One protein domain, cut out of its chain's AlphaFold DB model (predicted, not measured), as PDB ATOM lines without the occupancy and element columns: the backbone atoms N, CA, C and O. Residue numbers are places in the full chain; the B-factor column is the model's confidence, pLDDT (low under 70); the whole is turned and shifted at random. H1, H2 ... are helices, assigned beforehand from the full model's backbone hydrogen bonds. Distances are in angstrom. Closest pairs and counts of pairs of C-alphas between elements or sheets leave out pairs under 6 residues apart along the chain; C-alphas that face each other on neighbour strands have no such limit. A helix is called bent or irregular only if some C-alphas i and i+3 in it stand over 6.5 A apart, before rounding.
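Overview. This is residues 8 to 105 of the 105 residues of the protein "Integrase_1 domain-containing protein" of bioreactor metagenome (UniProt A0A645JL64). Look for an open, elongated frame of helices: H3, H4 and H5 pack together in a cluster at one end of the long axis, H2 lies at the other end, and H1 stands off from them across a wide gap. H1, H2 and H3 follow one another like three sides of an open loop, with no contact between these three helices. You will find 98 printed residues with five named helices, in the order H1, H2, H3, H4, H5, and no named strand; the class is all helix. The whole is loose, with a radius of gyration of the C-alphas of 17.0 A, and the C-alphas span 48 by 30 by 22 A.

Along the chain. Find C-alpha 58 at (218.947, 239.123, 238.761); from there H3, residues 58 to 73, runs 22.4 A to C-alpha 73 at (197.948, 231.678, 236.049). After it come H4, residues 78 to 88, 15.3 A long, and H5, residues 93 to 103, 15.0 A long. H5 is irregular: its C-alphas 94 and 97 are 8.3 A apart. Now go back to C-alpha 8 at (203.818, 245.205, 223.451), where H1, residues 8 to 23, begins and runs 22.9 A. H2, residues 34 to 47, measures 19.9 A.

Arrangement. Start at H3, whose centre is the nearest to the mean of the C-alphas, at 10.0 A. H3 touches H4; their closest C-alphas, of Ile 68 and Ala 81, are 5.1 A apart. The two helices run opposite ways at a steep tilt of 50 degrees. H3 also touches H5, with residues 61 to 65 of H3 alone; the closest C-alphas, of Tyr 61 and Tyr 103, are 5.1 A apart. H3 and H5 run opposite ways at a steep tilt of 58 degrees. H4 and H5 touch, about perpendicular at 81 degrees; look at Ala 83 and Asp 93, whose C-alphas are the closest, at 4.5 A. The helix packing is mostly crossed: 0 of these 3 pairs are at a shallow tilt. Farther out, H2 touches no helix and is apart from H3. H1 touches no helix either, and its residues 8 to 15 stand free. Every backbone pair of O i and N i+4 is within hydrogen-bond range in H1, H2, H3 and H4, and 5 of 7 are in H5.

Size, cuts and confidence. The two C-alphas farthest apart are those of Pro 32 and Gly 75, at 49.2 A. The printed part has no cut. The links H3 to H4 and H4 to H5 are tight, with 4 residues each, and the links H1 to H2 and H2 to H3 are short, with 10 residues each. The mean pLDDT of the printed part is 93.3, and residue 105, the chain's last, is the one printed residue under 70.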
ATOM      1  N   GLU A   8     203.713 243.808 223.872       95.75
ATOM      2  CA  GLU A   8     203.818 245.205 223.451       95.75
ATOM      3  C   GLU A   8     205.061 245.871 224.044       95.75
ATOM      4  O   GLU A   8     205.816 246.502 223.308       95.75
ATOM      5  N   ALA A   9     205.351 245.636 225.329       94.06
ATOM      6  CA  ALA A   9     206.568 246.146 225.958       94.06
ATOM      7  C   ALA A   9     207.834 245.612 225.268       94.06
ATOM      8  O   ALA A   9     208.734 246.386 224.946       94.06
ATOM      9  N   VAL A  10     207.885 244.308 224.965       93.94
ATOM     10  CA  VAL A  10     209.018 243.713 224.234       93.94
ATOM     11  C   VAL A  10     209.135 244.300 222.829       93.94
ATOM     12  O   VAL A  10     210.233 244.641 222.392       93.94
ATOM     13  N   ARG A  11     208.015 244.466 222.120       96.44
ATOM     14  CA  ARG A  11     208.013 245.078 220.788       96.44
ATOM     15  C   ARG A  11     208.557 246.504 220.831       96.44
ATOM     16  O   ARG A  11     209.334 246.865 219.951       96.44
ATOM     17  N   GLN A  12     208.143 247.295 221.816       97.81
ATOM     18  CA  GLN A  12     208.603 248.668 221.978       97.81
ATOM     19  C   GLN A  12     210.104 248.717 222.283       97.81
ATOM     20  O   GLN A  12     210.839 249.388 221.561       97.81
ATOM     21  N   ALA A  13     210.576 247.921 223.248       96.25
ATOM     22  CA  ALA A  13     211.993 247.849 223.604       96.25
ATOM     23  C   ALA A  13     212.880 247.433 222.415       96.25
ATOM     24  O   ALA A  13     213.924 248.034 222.170       96.25
ATOM     25  N   VAL A  14     212.450 246.439 221.626       96.62
ATOM     26  CA  VAL A  14     213.191 245.998 220.432       96.62
ATOM     27  C   VAL A  14     213.211 247.080 219.352       96.62
ATOM     28  O   VAL A  14     214.252 247.298 218.738       96.62
ATOM     29  N   LYS A  15     212.095 247.782 219.115       98.19
ATOM     30  CA  LYS A  15     212.058 248.897 218.152       98.19
ATOM     31  C   LYS A  15     213.026 250.011 218.545       98.19
ATOM     32  O   LYS A  15     213.770 250.487 217.695       98.19
ATOM     33  N   GLU A  16     213.029 250.407 219.814       98.00
ATOM     34  CA  GLU A  16     213.941 251.435 220.326       98.00
ATOM     35  C   GLU A  16     215.402 251.005 220.183       98.00
ATOM     36  O   GLU A  16     216.216 251.764 219.661       98.00
ATOM     37  N   ALA A  17     215.719 249.761 220.549       97.62
ATOM     38  CA  ALA A  17     217.054 249.195 220.390       97.62
ATOM     39  C   ALA A  17     217.516 249.188 218.922       97.62
ATOM     40  O   ALA A  17     218.653 249.555 218.636       97.62
ATOM     41  N   LEU A  18     216.638 248.816 217.982       98.19
ATOM     42  CA  LEU A  18     216.948 248.823 216.548       98.19
ATOM     43  C   LEU A  18     217.182 250.235 216.006       98.19
ATOM     44  O   LEU A  18     218.107 250.425 215.221       98.19
ATOM     45  N   ASN A  19     216.383 251.217 216.434       98.06
ATOM     46  CA  ASN A  19     216.586 252.612 216.044       98.06
ATOM     47  C   ASN A  19     217.950 253.120 216.534       98.06
ATOM     48  O   ASN A  19     218.734 253.633 215.740       98.06
ATOM     49  N   ILE A  20     218.268 252.887 217.813       97.56
ATOM     50  CA  ILE A  20     219.556 253.262 218.413       97.56
ATOM     51  C   ILE A  20     220.722 252.585 217.686       97.56
ATOM     52  O   ILE A  20     221.713 253.236 217.370       97.56
ATOM     53  N   ALA A  21     220.608 251.285 217.404       97.56
ATOM     54  CA  ALA A  21     221.636 250.547 216.679       97.56
ATOM     55  C   ALA A  21     221.816 251.079 215.248       97.56
ATOM     56  O   ALA A  21     222.945 251.192 214.781       97.56
ATOM     57  N   GLY A  22     220.728 251.451 214.565       97.38
ATOM     58  CA  GLY A  22     220.777 252.051 213.230       97.38
ATOM     59  C   GLY A  22     221.550 253.372 213.182       97.38
ATOM     60  O   GLY A  22     222.221 253.650 212.194       97.38
ATOM     61  N   GLU A  23     221.518 254.154 214.263       96.88
ATOM     62  CA  GLU A  23     222.272 255.409 214.403       96.88
ATOM     63  C   GLU A  23     223.748 255.199 214.793       96.88
ATOM     64  O   GLU A  23     224.547 256.129 214.705       96.88
ATOM     65  N   ARG A  24     224.117 253.989 215.230       95.88
ATOM     66  CA  ARG A  24     225.404 253.665 215.873       95.88
ATOM     67  C   ARG A  24     226.131 252.504 215.188       95.88
ATOM     68  O   ARG A  24     226.766 251.679 215.846       95.88
ATOM     69  N   ASP A  25     225.998 252.402 213.868       94.19
ATOM     70  CA  ASP A  25     226.645 251.361 213.050       94.19
ATOM     71  C   ASP A  25     226.388 249.931 213.571       94.19
ATOM     72  O   ASP A  25     227.279 249.093 213.679       94.19
ATOM     73  N   GLY A  26     225.151 249.665 213.999       95.19
ATOM     74  CA  GLY A  26     224.726 248.376 214.544       95.19
ATOM     75  C   GLY A  26     224.969 248.177 216.045       95.19
ATOM     76  O   GLY A  26     224.610 247.122 216.571       95.19
ATOM     77  N   HIS A  27     225.520 249.159 216.764       95.94
ATOM     78  CA  HIS A  27     225.853 249.027 218.186       95.94
ATOM     79  C   HIS A  27     224.808 249.673 219.104       95.94
ATOM     80  O   HIS A  27     224.380 250.802 218.903       95.94
ATOM     81  N   LEU A  28     224.444 249.004 220.200       96.31
ATOM     82  CA  LEU A  28     223.607 249.632 221.235       96.31
ATOM     83  C   LEU A  28     224.394 250.617 222.100       96.31
ATOM     84  O   LEU A  28     223.838 251.598 222.588       96.31
ATOM     85  N   ILE A  29     225.689 250.368 222.287       96.81
ATOM     86  CA  ILE A  29     226.588 251.187 223.097       96.81
ATOM     87  C   ILE A  29     227.682 251.712 222.174       96.81
ATOM     88  O   ILE A  29     228.491 250.937 221.674       96.81
ATOM     89  N   ASP A  30     227.698 253.027 221.967       95.56
ATOM     90  CA  ASP A  30     228.695 253.702 221.139       95.56
ATOM     91  C   ASP A  30     229.968 253.968 221.957       95.56
ATOM     92  O   ASP A  30     230.055 254.913 222.755       95.56
ATOM     93  N   LYS A  31     230.931 253.051 221.832       96.75
ATOM     94  CA  LYS A  31     232.250 253.113 222.466       96.75
ATOM     95  C   LYS A  31     233.318 252.617 221.490       96.75
ATOM     96  O   LYS A  31     233.030 251.744 220.678       96.75
ATOM     97  N   PRO A  32     234.558 253.132 221.596       95.94
ATOM     98  CA  PRO A  32     235.615 252.853 220.621       95.94
ATOM     99  C   PRO A  32     236.063 251.386 220.582       95.94
ATOM    100  O   PRO A  32     236.673 250.961 219.606       95.94
ATOM    101  N   ASP A  33     235.799 250.616 221.638       96.00
ATOM    102  CA  ASP A  33     236.198 249.221 221.747       96.00
ATOM    103  C   ASP A  33     235.273 248.443 222.699       96.00
ATOM    104  O   ASP A  33     234.535 249.019 223.510       96.00
ATOM    105  N   LEU A  34     235.337 247.110 222.617       95.69
ATOM    106  CA  LEU A  34     234.506 246.206 223.412       95.69
ATOM    107  C   LEU A  34     234.705 246.391 224.923       95.69
ATOM    108  O   LEU A  34     233.737 246.316 225.676       95.69
ATOM    109  N   LYS A  35     235.936 246.639 225.384       97.38
ATOM    110  CA  LYS A  35     236.218 246.825 226.813       97.38
ATOM    111  C   LYS A  35     235.527 248.087 227.323       97.38
ATOM    112  O   LYS A  35     234.785 248.013 228.296       97.38
ATOM    113  N   SER A  36     235.681 249.200 226.612       97.88
ATOM    114  CA  SER A  36     235.014 250.467 226.917       97.88
ATOM    115  C   SER A  36     233.483 250.341 226.901       97.88
ATOM    116  O   SER A  36     232.805 250.945 227.735       97.88
ATOM    117  N   ALA A  37     232.921 249.540 225.986       97.38
ATOM    118  CA  ALA A  37     231.486 249.251 225.940       97.38
ATOM    119  C   ALA A  37     231.009 248.441 227.157       97.38
ATOM    120  O   ALA A  37     229.997 248.785 227.771       97.38
ATOM    121  N   MET A  38     231.752 247.397 227.538       96.62
ATOM    122  CA  MET A  38     231.449 246.585 228.721       96.62
ATOM    123  C   MET A  38     231.566 247.394 230.016       96.62
ATOM    124  O   MET A  38     230.700 247.285 230.880       96.62
ATOM    125  N   ASP A  39     232.593 248.236 230.142       97.25
ATOM    126  CA  ASP A  39     232.779 249.102 231.310       97.25
ATOM    127  C   ASP A  39     231.636 250.120 231.427       97.25
ATOM    128  O   ASP A  39     231.077 250.309 232.510       97.25
ATOM    129  N   TYR A  40     231.228 250.730 230.307       97.00
ATOM    130  CA  TYR A  40     230.054 251.606 230.267       97.00
ATOM    131  C   TYR A  40     228.789 250.874 230.727       97.00
ATOM    132  O   TYR A  40     228.059 251.389 231.572       97.00
ATOM    133  N   TRP A  41     228.558 249.663 230.216       95.25
ATOM    134  CA  TRP A  41     227.402 248.852 230.588       95.25
ATOM    135  C   TRP A  41     227.377 248.517 232.083       95.25
ATOM    136  O   TRP A  41     226.374 248.763 232.752       95.25
ATOM    137  N   HIS A  42     228.484 248.010 232.631       93.25
ATOM    138  CA  HIS A  42     228.572 247.662 234.049       93.25
ATOM    139  C   HIS A  42     228.374 248.870 234.967       93.25
ATOM    140  O   HIS A  42     227.689 248.754 235.983       93.25
ATOM    141  N   ASN A  43     228.938 250.027 234.611       95.12
ATOM    142  CA  ASN A  43     228.744 251.250 235.385       95.12
ATOM    143  C   ASN A  43     227.284 251.708 235.338       95.12
ATOM    144  O   ASN A  43     226.712 252.005 236.378       95.12
ATOM    145  N   HIS A  44     226.650 251.668 234.165       94.81
ATOM    146  CA  HIS A  44     225.245 252.045 234.033       94.81
ATOM    147  C   HIS A  44     224.314 251.135 234.850       94.81
ATOM    148  O   HIS A  44     223.407 251.606 235.529       94.81
ATOM    149  N   LEU A  45     224.575 249.824 234.845       93.25
ATOM    150  CA  LEU A  45     223.867 248.859 235.687       93.25
ATOM    151  C   LEU A  45     224.063 249.139 237.177       93.25
ATOM    152  O   LEU A  45     223.106 249.093 237.948       93.25
ATOM    153  N   ARG A  46     225.297 249.453 237.581       92.12
ATOM    154  CA  ARG A  46     225.613 249.829 238.958       92.12
ATOM    155  C   ARG A  46     224.851 251.081 239.387       92.12
ATOM    156  O   ARG A  46     224.300 251.090 240.484       92.12
ATOM    157  N   ASP A  47     224.798 252.095 238.530       94.31
ATOM    158  CA  ASP A  47     224.073 253.343 238.786       94.31
ATOM    159  C   ASP A  47     222.557 253.107 238.879       94.31
ATOM    160  O   ASP A  47     221.878 253.740 239.684       94.31
ATOM    161  N   ALA A  48     222.037 252.130 238.129       92.44
ATOM    162  CA  ALA A  48     220.661 251.648 238.239       92.44
ATOM    163  C   ALA A  48     220.403 250.773 239.487       92.44
ATOM    164  O   ALA A  48     219.300 250.260 239.666       92.44
ATOM    165  N   GLY A  49     221.404 250.579 240.350       92.25
ATOM    166  CA  GLY A  49     221.298 249.786 241.574       92.25
ATOM    167  C   GLY A  49     221.477 248.280 241.377       92.25
ATOM    168  O   GLY A  49     221.387 247.537 242.355       92.25
ATOM    169  N   LEU A  50     221.789 247.814 240.160       92.06
ATOM    170  CA  LEU A  50     222.000 246.395 239.864       92.06
ATOM    171  C   LEU A  50     223.387 245.929 240.331       92.06
ATOM    172  O   LEU A  50     224.320 245.725 239.551       92.06
ATOM    173  N   THR A  51     223.525 245.796 241.649       90.12
ATOM    174  CA  THR A  51     224.774 245.497 242.357       90.12
ATOM    175  C   THR A  51     224.562 244.435 243.431       90.12
ATOM    176  O   THR A  51     223.444 244.222 243.897       90.12
ATOM    177  N   GLY A  52     225.646 243.775 243.854       87.88
ATOM    178  CA  GLY A  52     225.600 242.791 244.938       87.88
ATOM    179  C   GLY A  52     224.606 241.663 244.650       87.88
ATOM    180  O   GLY A  52     224.694 241.011 243.612       87.88
ATOM    181  N   GLU A  53     223.658 241.457 245.564       83.62
ATOM    182  CA  GLU A  53     222.571 240.474 245.437       83.62
ATOM    183  C   GLU A  53     221.682 240.717 244.204       83.62
ATOM    184  O   GLU A  53     221.260 239.773 243.539       83.62
ATOM    185  N   TYR A  54     221.478 241.981 243.829       84.25
ATOM    186  CA  TYR A  54     220.690 242.387 242.664       84.25
ATOM    187  C   TYR A  54     221.566 242.656 241.441       84.25
ATOM    188  O   TYR A  54     221.301 243.568 240.670       84.25
ATOM    189  N   SER A  55     222.646 241.891 241.259       87.56
ATOM    190  CA  SER A  55     223.512 242.002 240.078       87.56
ATOM    191  C   SER A  55     222.719 241.912 238.755       87.56
ATOM    192  O   SER A  55     221.574 241.463 238.742       87.56
ATOM    193  N   PRO A  56     223.318 242.224 237.594       85.88
ATOM    194  CA  PRO A  56     222.631 242.111 236.301       85.88
ATOM    195  C   PRO A  56     222.036 240.720 236.023       85.88
ATOM    196  O   PRO A  56     221.070 240.594 235.274       85.88
ATOM    197  N   HIS A  57     222.578 239.671 236.652       87.19
ATOM    198  CA  HIS A  57     222.027 238.321 236.573       87.19
ATOM    199  C   HIS A  57     220.606 238.220 237.156       87.19
ATOM    200  O   HIS A  57     219.800 237.424 236.677       87.19
ATOM    201  N   SER A  58     220.258 239.078 238.115       87.94
ATOM    202  CA  SER A  58     218.947 239.123 238.761       87.94
ATOM    203  C   SER A  58     217.825 239.537 237.801       87.94
ATOM    204  O   SER A  58     216.673 239.191 238.036       87.94
ATOM    205  N   LEU A  59     218.136 240.155 236.651       89.94
ATOM    206  CA  LEU A  59     217.159 240.352 235.569       89.94
ATOM    207  C   LEU A  59     216.668 239.016 234.989       89.94
ATOM    208  O   LEU A  59     215.495 238.871 234.649       89.94
ATOM    209  N   ARG A  60     217.553 238.014 234.906       90.62
ATOM    210  CA  ARG A  60     217.184 236.658 234.477       90.62
ATOM    211  C   ARG A  60     216.325 235.965 235.535       90.62
ATOM    212  O   ARG A  60     215.437 235.200 235.171       90.62
ATOM    213  N   TYR A  61     216.572 236.245 236.818       91.75
ATOM    214  CA  TYR A  61     215.753 235.754 237.931       91.75
ATOM    215  C   TYR A  61     214.348 236.335 237.879       91.75
ATOM    216  O   TYR A  61     213.392 235.568 237.826       91.75
ATOM    217  N   ALA A  62     214.240 237.659 237.755       91.50
ATOM    218  CA  ALA A  62     212.962 238.343 237.605       91.50
ATOM    219  C   ALA A  62     212.149 237.768 236.435       91.50
ATOM    220  O   ALA A  62     211.012 237.346 236.625       91.50
ATOM    221  N   TRP A  63     212.754 237.633 235.248       93.00
ATOM    222  CA  TRP A  63     212.059 237.043 234.099       93.00
ATOM    223  C   TRP A  63     211.597 235.599 234.358       93.00
ATOM    224  O   TRP A  63     210.477 235.243 234.003       93.00
ATOM    225  N   ALA A  64     212.432 234.759 234.978       94.00
ATOM    226  CA  ALA A  64     212.074 233.365 235.240       94.00
ATOM    227  C   ALA A  64     210.915 233.257 236.241       94.00
ATOM    228  O   ALA A  64     210.020 232.436 236.056       94.00
ATOM    229  N   GLN A  65     210.899 234.108 237.266       94.19
ATOM    230  CA  GLN A  65     209.807 234.179 238.237       94.19
ATOM    231  C   GLN A  65     208.510 234.659 237.590       94.19
ATOM    232  O   GLN A  65     207.453 234.080 237.840       94.19
ATOM    233  N   ASP A  66     208.586 235.680 236.735       94.75
ATOM    234  CA  ASP A  66     207.439 236.165 235.970       94.75
ATOM    235  C   ASP A  66     206.887 235.064 235.052       94.75
ATOM    236  O   ASP A  66     205.673 234.884 234.967       94.75
ATOM    237  N   ALA A  67     207.764 234.293 234.399       94.94
ATOM    238  CA  ALA A  67     207.370 233.191 233.525       94.94
ATOM    239  C   ALA A  67     206.683 232.056 234.300       94.94
ATOM    240  O   ALA A  67     205.638 231.574 233.866       94.94
ATOM    241  N   ILE A  68     207.218 231.667 235.464       95.19
ATOM    242  CA  ILE A  68     206.598 230.656 236.335       95.19
ATOM    243  C   ILE A  68     205.188 231.102 236.727       95.19
ATOM    244  O   ILE A  68     204.238 230.358 236.485       95.19
ATOM    245  N   ARG A  69     205.039 232.330 237.251       95.12
ATOM    246  CA  ARG A  69     203.727 232.863 237.653       95.12
ATOM    247  C   ARG A  69     202.755 232.922 236.484       95.12
ATOM    248  O   ARG A  69     201.622 232.479 236.617       95.12
ATOM    249  N   TYR A  70     203.212 233.394 235.323       95.06
ATOM    250  CA  TYR A  70     202.400 233.421 234.110       95.06
ATOM    251  C   TYR A  70     201.844 232.029 233.776       95.06
ATOM    252  O   TYR A  70     200.659 231.892 233.489       95.06
ATOM    253  N   TYR A  71     202.666 230.980 233.828       95.62
ATOM    254  CA  TYR A  71     202.210 229.624 233.522       95.62
ATOM    255  C   TYR A  71     201.241 229.057 234.558       95.62
ATOM    256  O   TYR A  71     200.268 228.404 234.179       95.62
ATOM    257  N   GLU A  72     201.468 229.329 235.840       96.31
ATOM    258  CA  GLU A  72     200.536 228.952 236.908       96.31
ATOM    259  C   GLU A  72     199.178 229.643 236.741       96.31
ATOM    260  O   GLU A  72     198.136 228.998 236.855       96.31
ATOM    261  N   GLU A  73     199.169 230.926 236.372       96.06
ATOM    262  CA  GLU A  73     197.948 231.678 236.049       96.06
ATOM    263  C   GLU A  73     197.215 231.117 234.817       96.06
ATOM    264  O   GLU A  73     195.992 231.217 234.728       96.06
ATOM    265  N   GLN A  74     197.935 230.483 233.885       94.62
ATOM    266  CA  GLN A  74     197.349 229.739 232.759       94.62
ATOM    267  C   GLN A  74     196.871 228.323 233.140       94.62
ATOM    268  O   GLN A  74     196.379 227.591 232.280       94.62
ATOM    269  N   GLY A  75     196.985 227.931 234.413       97.19
ATOM    270  CA  GLY A  75     196.459 226.675 234.949       97.19
ATOM    271  C   GLY A  75     197.449 225.512 234.983       97.19
ATOM    272  O   GLY A  75     197.037 224.389 235.273       97.19
ATOM    273  N   LEU A  76     198.736 225.744 234.703       97.19
ATOM    274  CA  LEU A  76     199.760 224.713 234.882       97.19
ATOM    275  C   LEU A  76     200.005 224.472 236.374       97.19
ATOM    276  O   LEU A  76     199.977 225.396 237.186       97.19
ATOM    277  N   SER A  77     200.315 223.228 236.739       97.19
ATOM    278  CA  SER A  77     200.854 222.960 238.071       97.19
ATOM    279  C   SER A  77     202.228 223.615 238.237       97.19
ATOM    280  O   SER A  77     202.967 223.783 237.265       97.19
ATOM    281  N   HIS A  78     202.630 223.888 239.481       96.19
ATOM    282  CA  HIS A  78     203.957 224.439 239.781       96.19
ATOM    283  C   HIS A  78     205.091 223.637 239.112       96.19
ATOM    284  O   HIS A  78     206.004 224.187 238.502       96.19
ATOM    285  N   LYS A  79     204.996 222.300 239.140       95.94
ATOM    286  CA  LYS A  79     205.976 221.405 238.508       95.94
ATOM    287  C   LYS A  79     206.042 221.588 236.987       95.94
ATOM    288  O   LYS A  79     207.135 221.557 236.423       95.94
ATOM    289  N   GLU A  80     204.897 221.747 236.330       95.88
ATOM    290  CA  GLU A  80     204.827 221.989 234.885       95.88
ATOM    291  C   GLU A  80     205.351 223.386 234.541       95.88
ATOM    292  O   GLU A  80     206.172 223.513 233.635       95.88
ATOM    293  N   ALA A  81     204.975 224.411 235.310       96.38
ATOM    294  CA  ALA A  81     205.472 225.774 235.145       96.38
ATOM    295  C   ALA A  81     207.008 225.841 235.250       96.38
ATOM    296  O   ALA A  81     207.667 226.461 234.411       96.38
ATOM    297  N   LEU A  82     207.600 225.131 236.218       95.88
ATOM    298  CA  LEU A  82     209.054 224.999 236.349       95.88
ATOM    299  C   LEU A  82     209.693 224.295 235.141       95.88
ATOM    300  O   LEU A  82     210.745 224.728 234.671       95.88
ATOM    301  N   ALA A  83     209.086 223.219 234.633       95.19
ATOM    302  CA  ALA A  83     209.614 222.465 233.491       95.19
ATOM    303  C   ALA A  83     209.594 223.291 232.191       95.19
ATOM    304  O   ALA A  83     210.580 223.317 231.445       95.19
ATOM    305  N   VAL A  84     208.502 224.018 231.942       95.31
ATOM    306  CA  VAL A  84     208.378 224.895 230.770       95.31
ATOM    307  C   VAL A  84     209.332 226.083 230.884       95.31
ATOM    308  O   VAL A  84     210.092 226.341 229.950       95.31
ATOM    309  N   THR A  85     209.407 226.730 232.050       95.19
ATOM    310  CA  THR A  85     210.369 227.821 232.290       95.19
ATOM    311  C   THR A  85     211.810 227.349 232.084       95.19
ATOM    312  O   THR A  85     212.625 228.047 231.483       95.19
ATOM    313  N   SER A  86     212.136 226.127 232.513       94.50
ATOM    314  CA  SER A  86     213.450 225.527 232.276       94.50
ATOM    315  C   SER A  86     213.757 225.347 230.788       94.50
ATOM    316  O   SER A  86     214.850 225.680 230.319       94.50
ATOM    317  N   THR A  87     212.765 224.902 230.021       94.50
ATOM    318  CA  THR A  87     212.868 224.773 228.564       94.50
ATOM    319  C   THR A  87     213.106 226.131 227.903       94.50
ATOM    320  O   THR A  87     213.968 226.249 227.033       94.50
ATOM    321  N   ASP A  88     212.412 227.172 228.354       93.50
ATOM    322  CA  ASP A  88     212.547 228.530 227.825       93.50
ATOM    323  C   ASP A  88     213.873 229.212 228.167       93.50
ATOM    324  O   ASP A  88     214.360 230.033 227.386       93.50
ATOM    325  N   LEU A  89     214.488 228.822 229.283       91.25
ATOM    326  CA  LEU A  89     215.852 229.199 229.655       91.25
ATOM    327  C   LEU A  89     216.928 228.438 228.862       91.25
ATOM    328  O   LEU A  89     218.110 228.765 228.999       91.25
ATOM    329  N   GLY A  90     216.538 227.446 228.050       91.19
ATOM    330  CA  GLY A  90     217.437 226.605 227.254       91.19
ATOM    331  C   GLY A  90     218.023 225.414 228.017       91.19
ATOM    332  O   GLY A  90     219.050 224.870 227.620       91.19
ATOM    333  N   HIS A  91     217.411 225.014 229.133       90.25
ATOM    334  CA  HIS A  91     217.901 223.941 230.003       90.25
ATOM    335  C   HIS A  91     217.247 222.569 229.749       90.25
ATOM    336  O   HIS A  91     217.721 221.568 230.298       90.25
ATOM    337  N   GLY A  92     216.203 222.519 228.915       89.81
ATOM    338  CA  GLY A  92     215.323 221.356 228.752       89.81
ATOM    339  C   GLY A  92     214.291 221.240 229.880       89.81
ATOM    340  O   GLY A  92     214.335 221.988 230.849       89.81
ATOM    341  N   ASP A  93     213.362 220.295 229.771       87.94
ATOM    342  CA  ASP A  93     212.231 220.114 230.696       87.94
ATOM    343  C   ASP A  93     212.607 219.392 232.007       87.94
ATOM    344  O   ASP A  93     211.984 219.594 233.050       87.94
ATOM    345  N   GLY A  94     213.684 218.600 232.001       88.62
ATOM    346  CA  GLY A  94     214.148 217.813 233.153       88.62
ATOM    347  C   GLY A  94     214.787 218.601 234.309       88.62
ATOM    348  O   GLY A  94     215.238 217.993 235.282       88.62
ATOM    349  N   ARG A  95     214.867 219.937 234.234       89.81
ATOM    350  CA  ARG A  95     215.591 220.777 235.211       89.81
ATOM    351  C   ARG A  95     214.699 221.655 236.094       89.81
ATOM    352  O   ARG A  95     215.199 222.590 236.713       89.81
ATOM    353  N   GLY A  96     213.418 221.314 236.256       87.06
ATOM    354  CA  GLY A  96     212.488 222.069 237.112       87.06
ATOM    355  C   GLY A  96     212.987 222.311 238.548       87.06
ATOM    356  O   GLY A  96     212.950 223.439 239.022       87.06
ATOM    357  N   ARG A  97     213.577 221.301 239.210       89.25
ATOM    358  CA  ARG A  97     214.169 221.461 240.559       89.25
ATOM    359  C   ARG A  97     215.317 222.478 240.592       89.25
ATOM    360  O   ARG A  97     215.470 223.206 241.564       89.25
ATOM    361  N   TYR A  98     216.136 222.521 239.541       88.69
ATOM    362  CA  TYR A  98     217.206 223.513 239.432       88.69
ATOM    363  C   TYR A  98     216.625 224.919 239.253       88.69
ATOM    364  O   TYR A  98     217.129 225.861 239.859       88.69
ATOM    365  N   ILE A  99     215.539 225.052 238.479       90.69
ATOM    366  CA  ILE A  99     214.837 226.331 238.335       90.69
ATOM    367  C   ILE A  99     214.338 226.834 239.685       90.69
ATOM    368  O   ILE A  99     214.637 227.960 240.056       90.69
ATOM    369  N   GLU A 100     213.661 225.986 240.447       91.31
ATOM    370  CA  GLU A 100     213.154 226.332 241.775       91.31
ATOM    371  C   GLU A 100     214.277 226.786 242.725       91.31
ATOM    372  O   GLU A 100     214.169 227.816 243.383       91.31
ATOM    373  N   GLN A 101     215.404 226.068 242.746       89.62
ATOM    374  CA  GLN A 101     216.524 226.377 243.640       89.62
ATOM    375  C   GLN A 101     217.264 227.673 243.292       89.62
ATOM    376  O   GLN A 101     217.756 228.352 244.196       89.62
ATOM    377  N   VAL A 102     217.396 227.972 241.997       86.62
ATOM    378  CA  VAL A 102     218.218 229.085 241.497       86.62
ATOM    379  C   VAL A 102     217.394 230.337 241.226       86.62
ATOM    380  O   VAL A 102     217.864 231.433 241.503       86.62
ATOM    381  N   TYR A 103     216.179 230.175 240.708       84.94
ATOM    382  CA  TYR A 103     215.324 231.265 240.239       84.94
ATOM    383  C   TYR A 103     214.068 231.453 241.096       84.94
ATOM    384  O   TYR A 103     213.449 232.504 241.008       84.94
ATOM    385  N   GLY A 104     213.673 230.477 241.919       76.19
ATOM    386  CA  GLY A 104     212.434 230.533 242.708       76.19
ATOM    387  C   GLY A 104     212.487 231.405 243.968       76.19
ATOM    388  O   GLY A 104     211.553 231.341 244.762       76.19
ATOM    389  N   LYS A 105     213.572 232.159 244.183       67.75
ATOM    390  CA  LYS A 105     213.791 232.997 245.371       67.75
ATOM    391  C   LYS A 105     213.592 234.473 245.086       67.75
ATOM    392  O   LYS A 105     214.195 234.945 244.101       67.75
TER     393      LYS A 105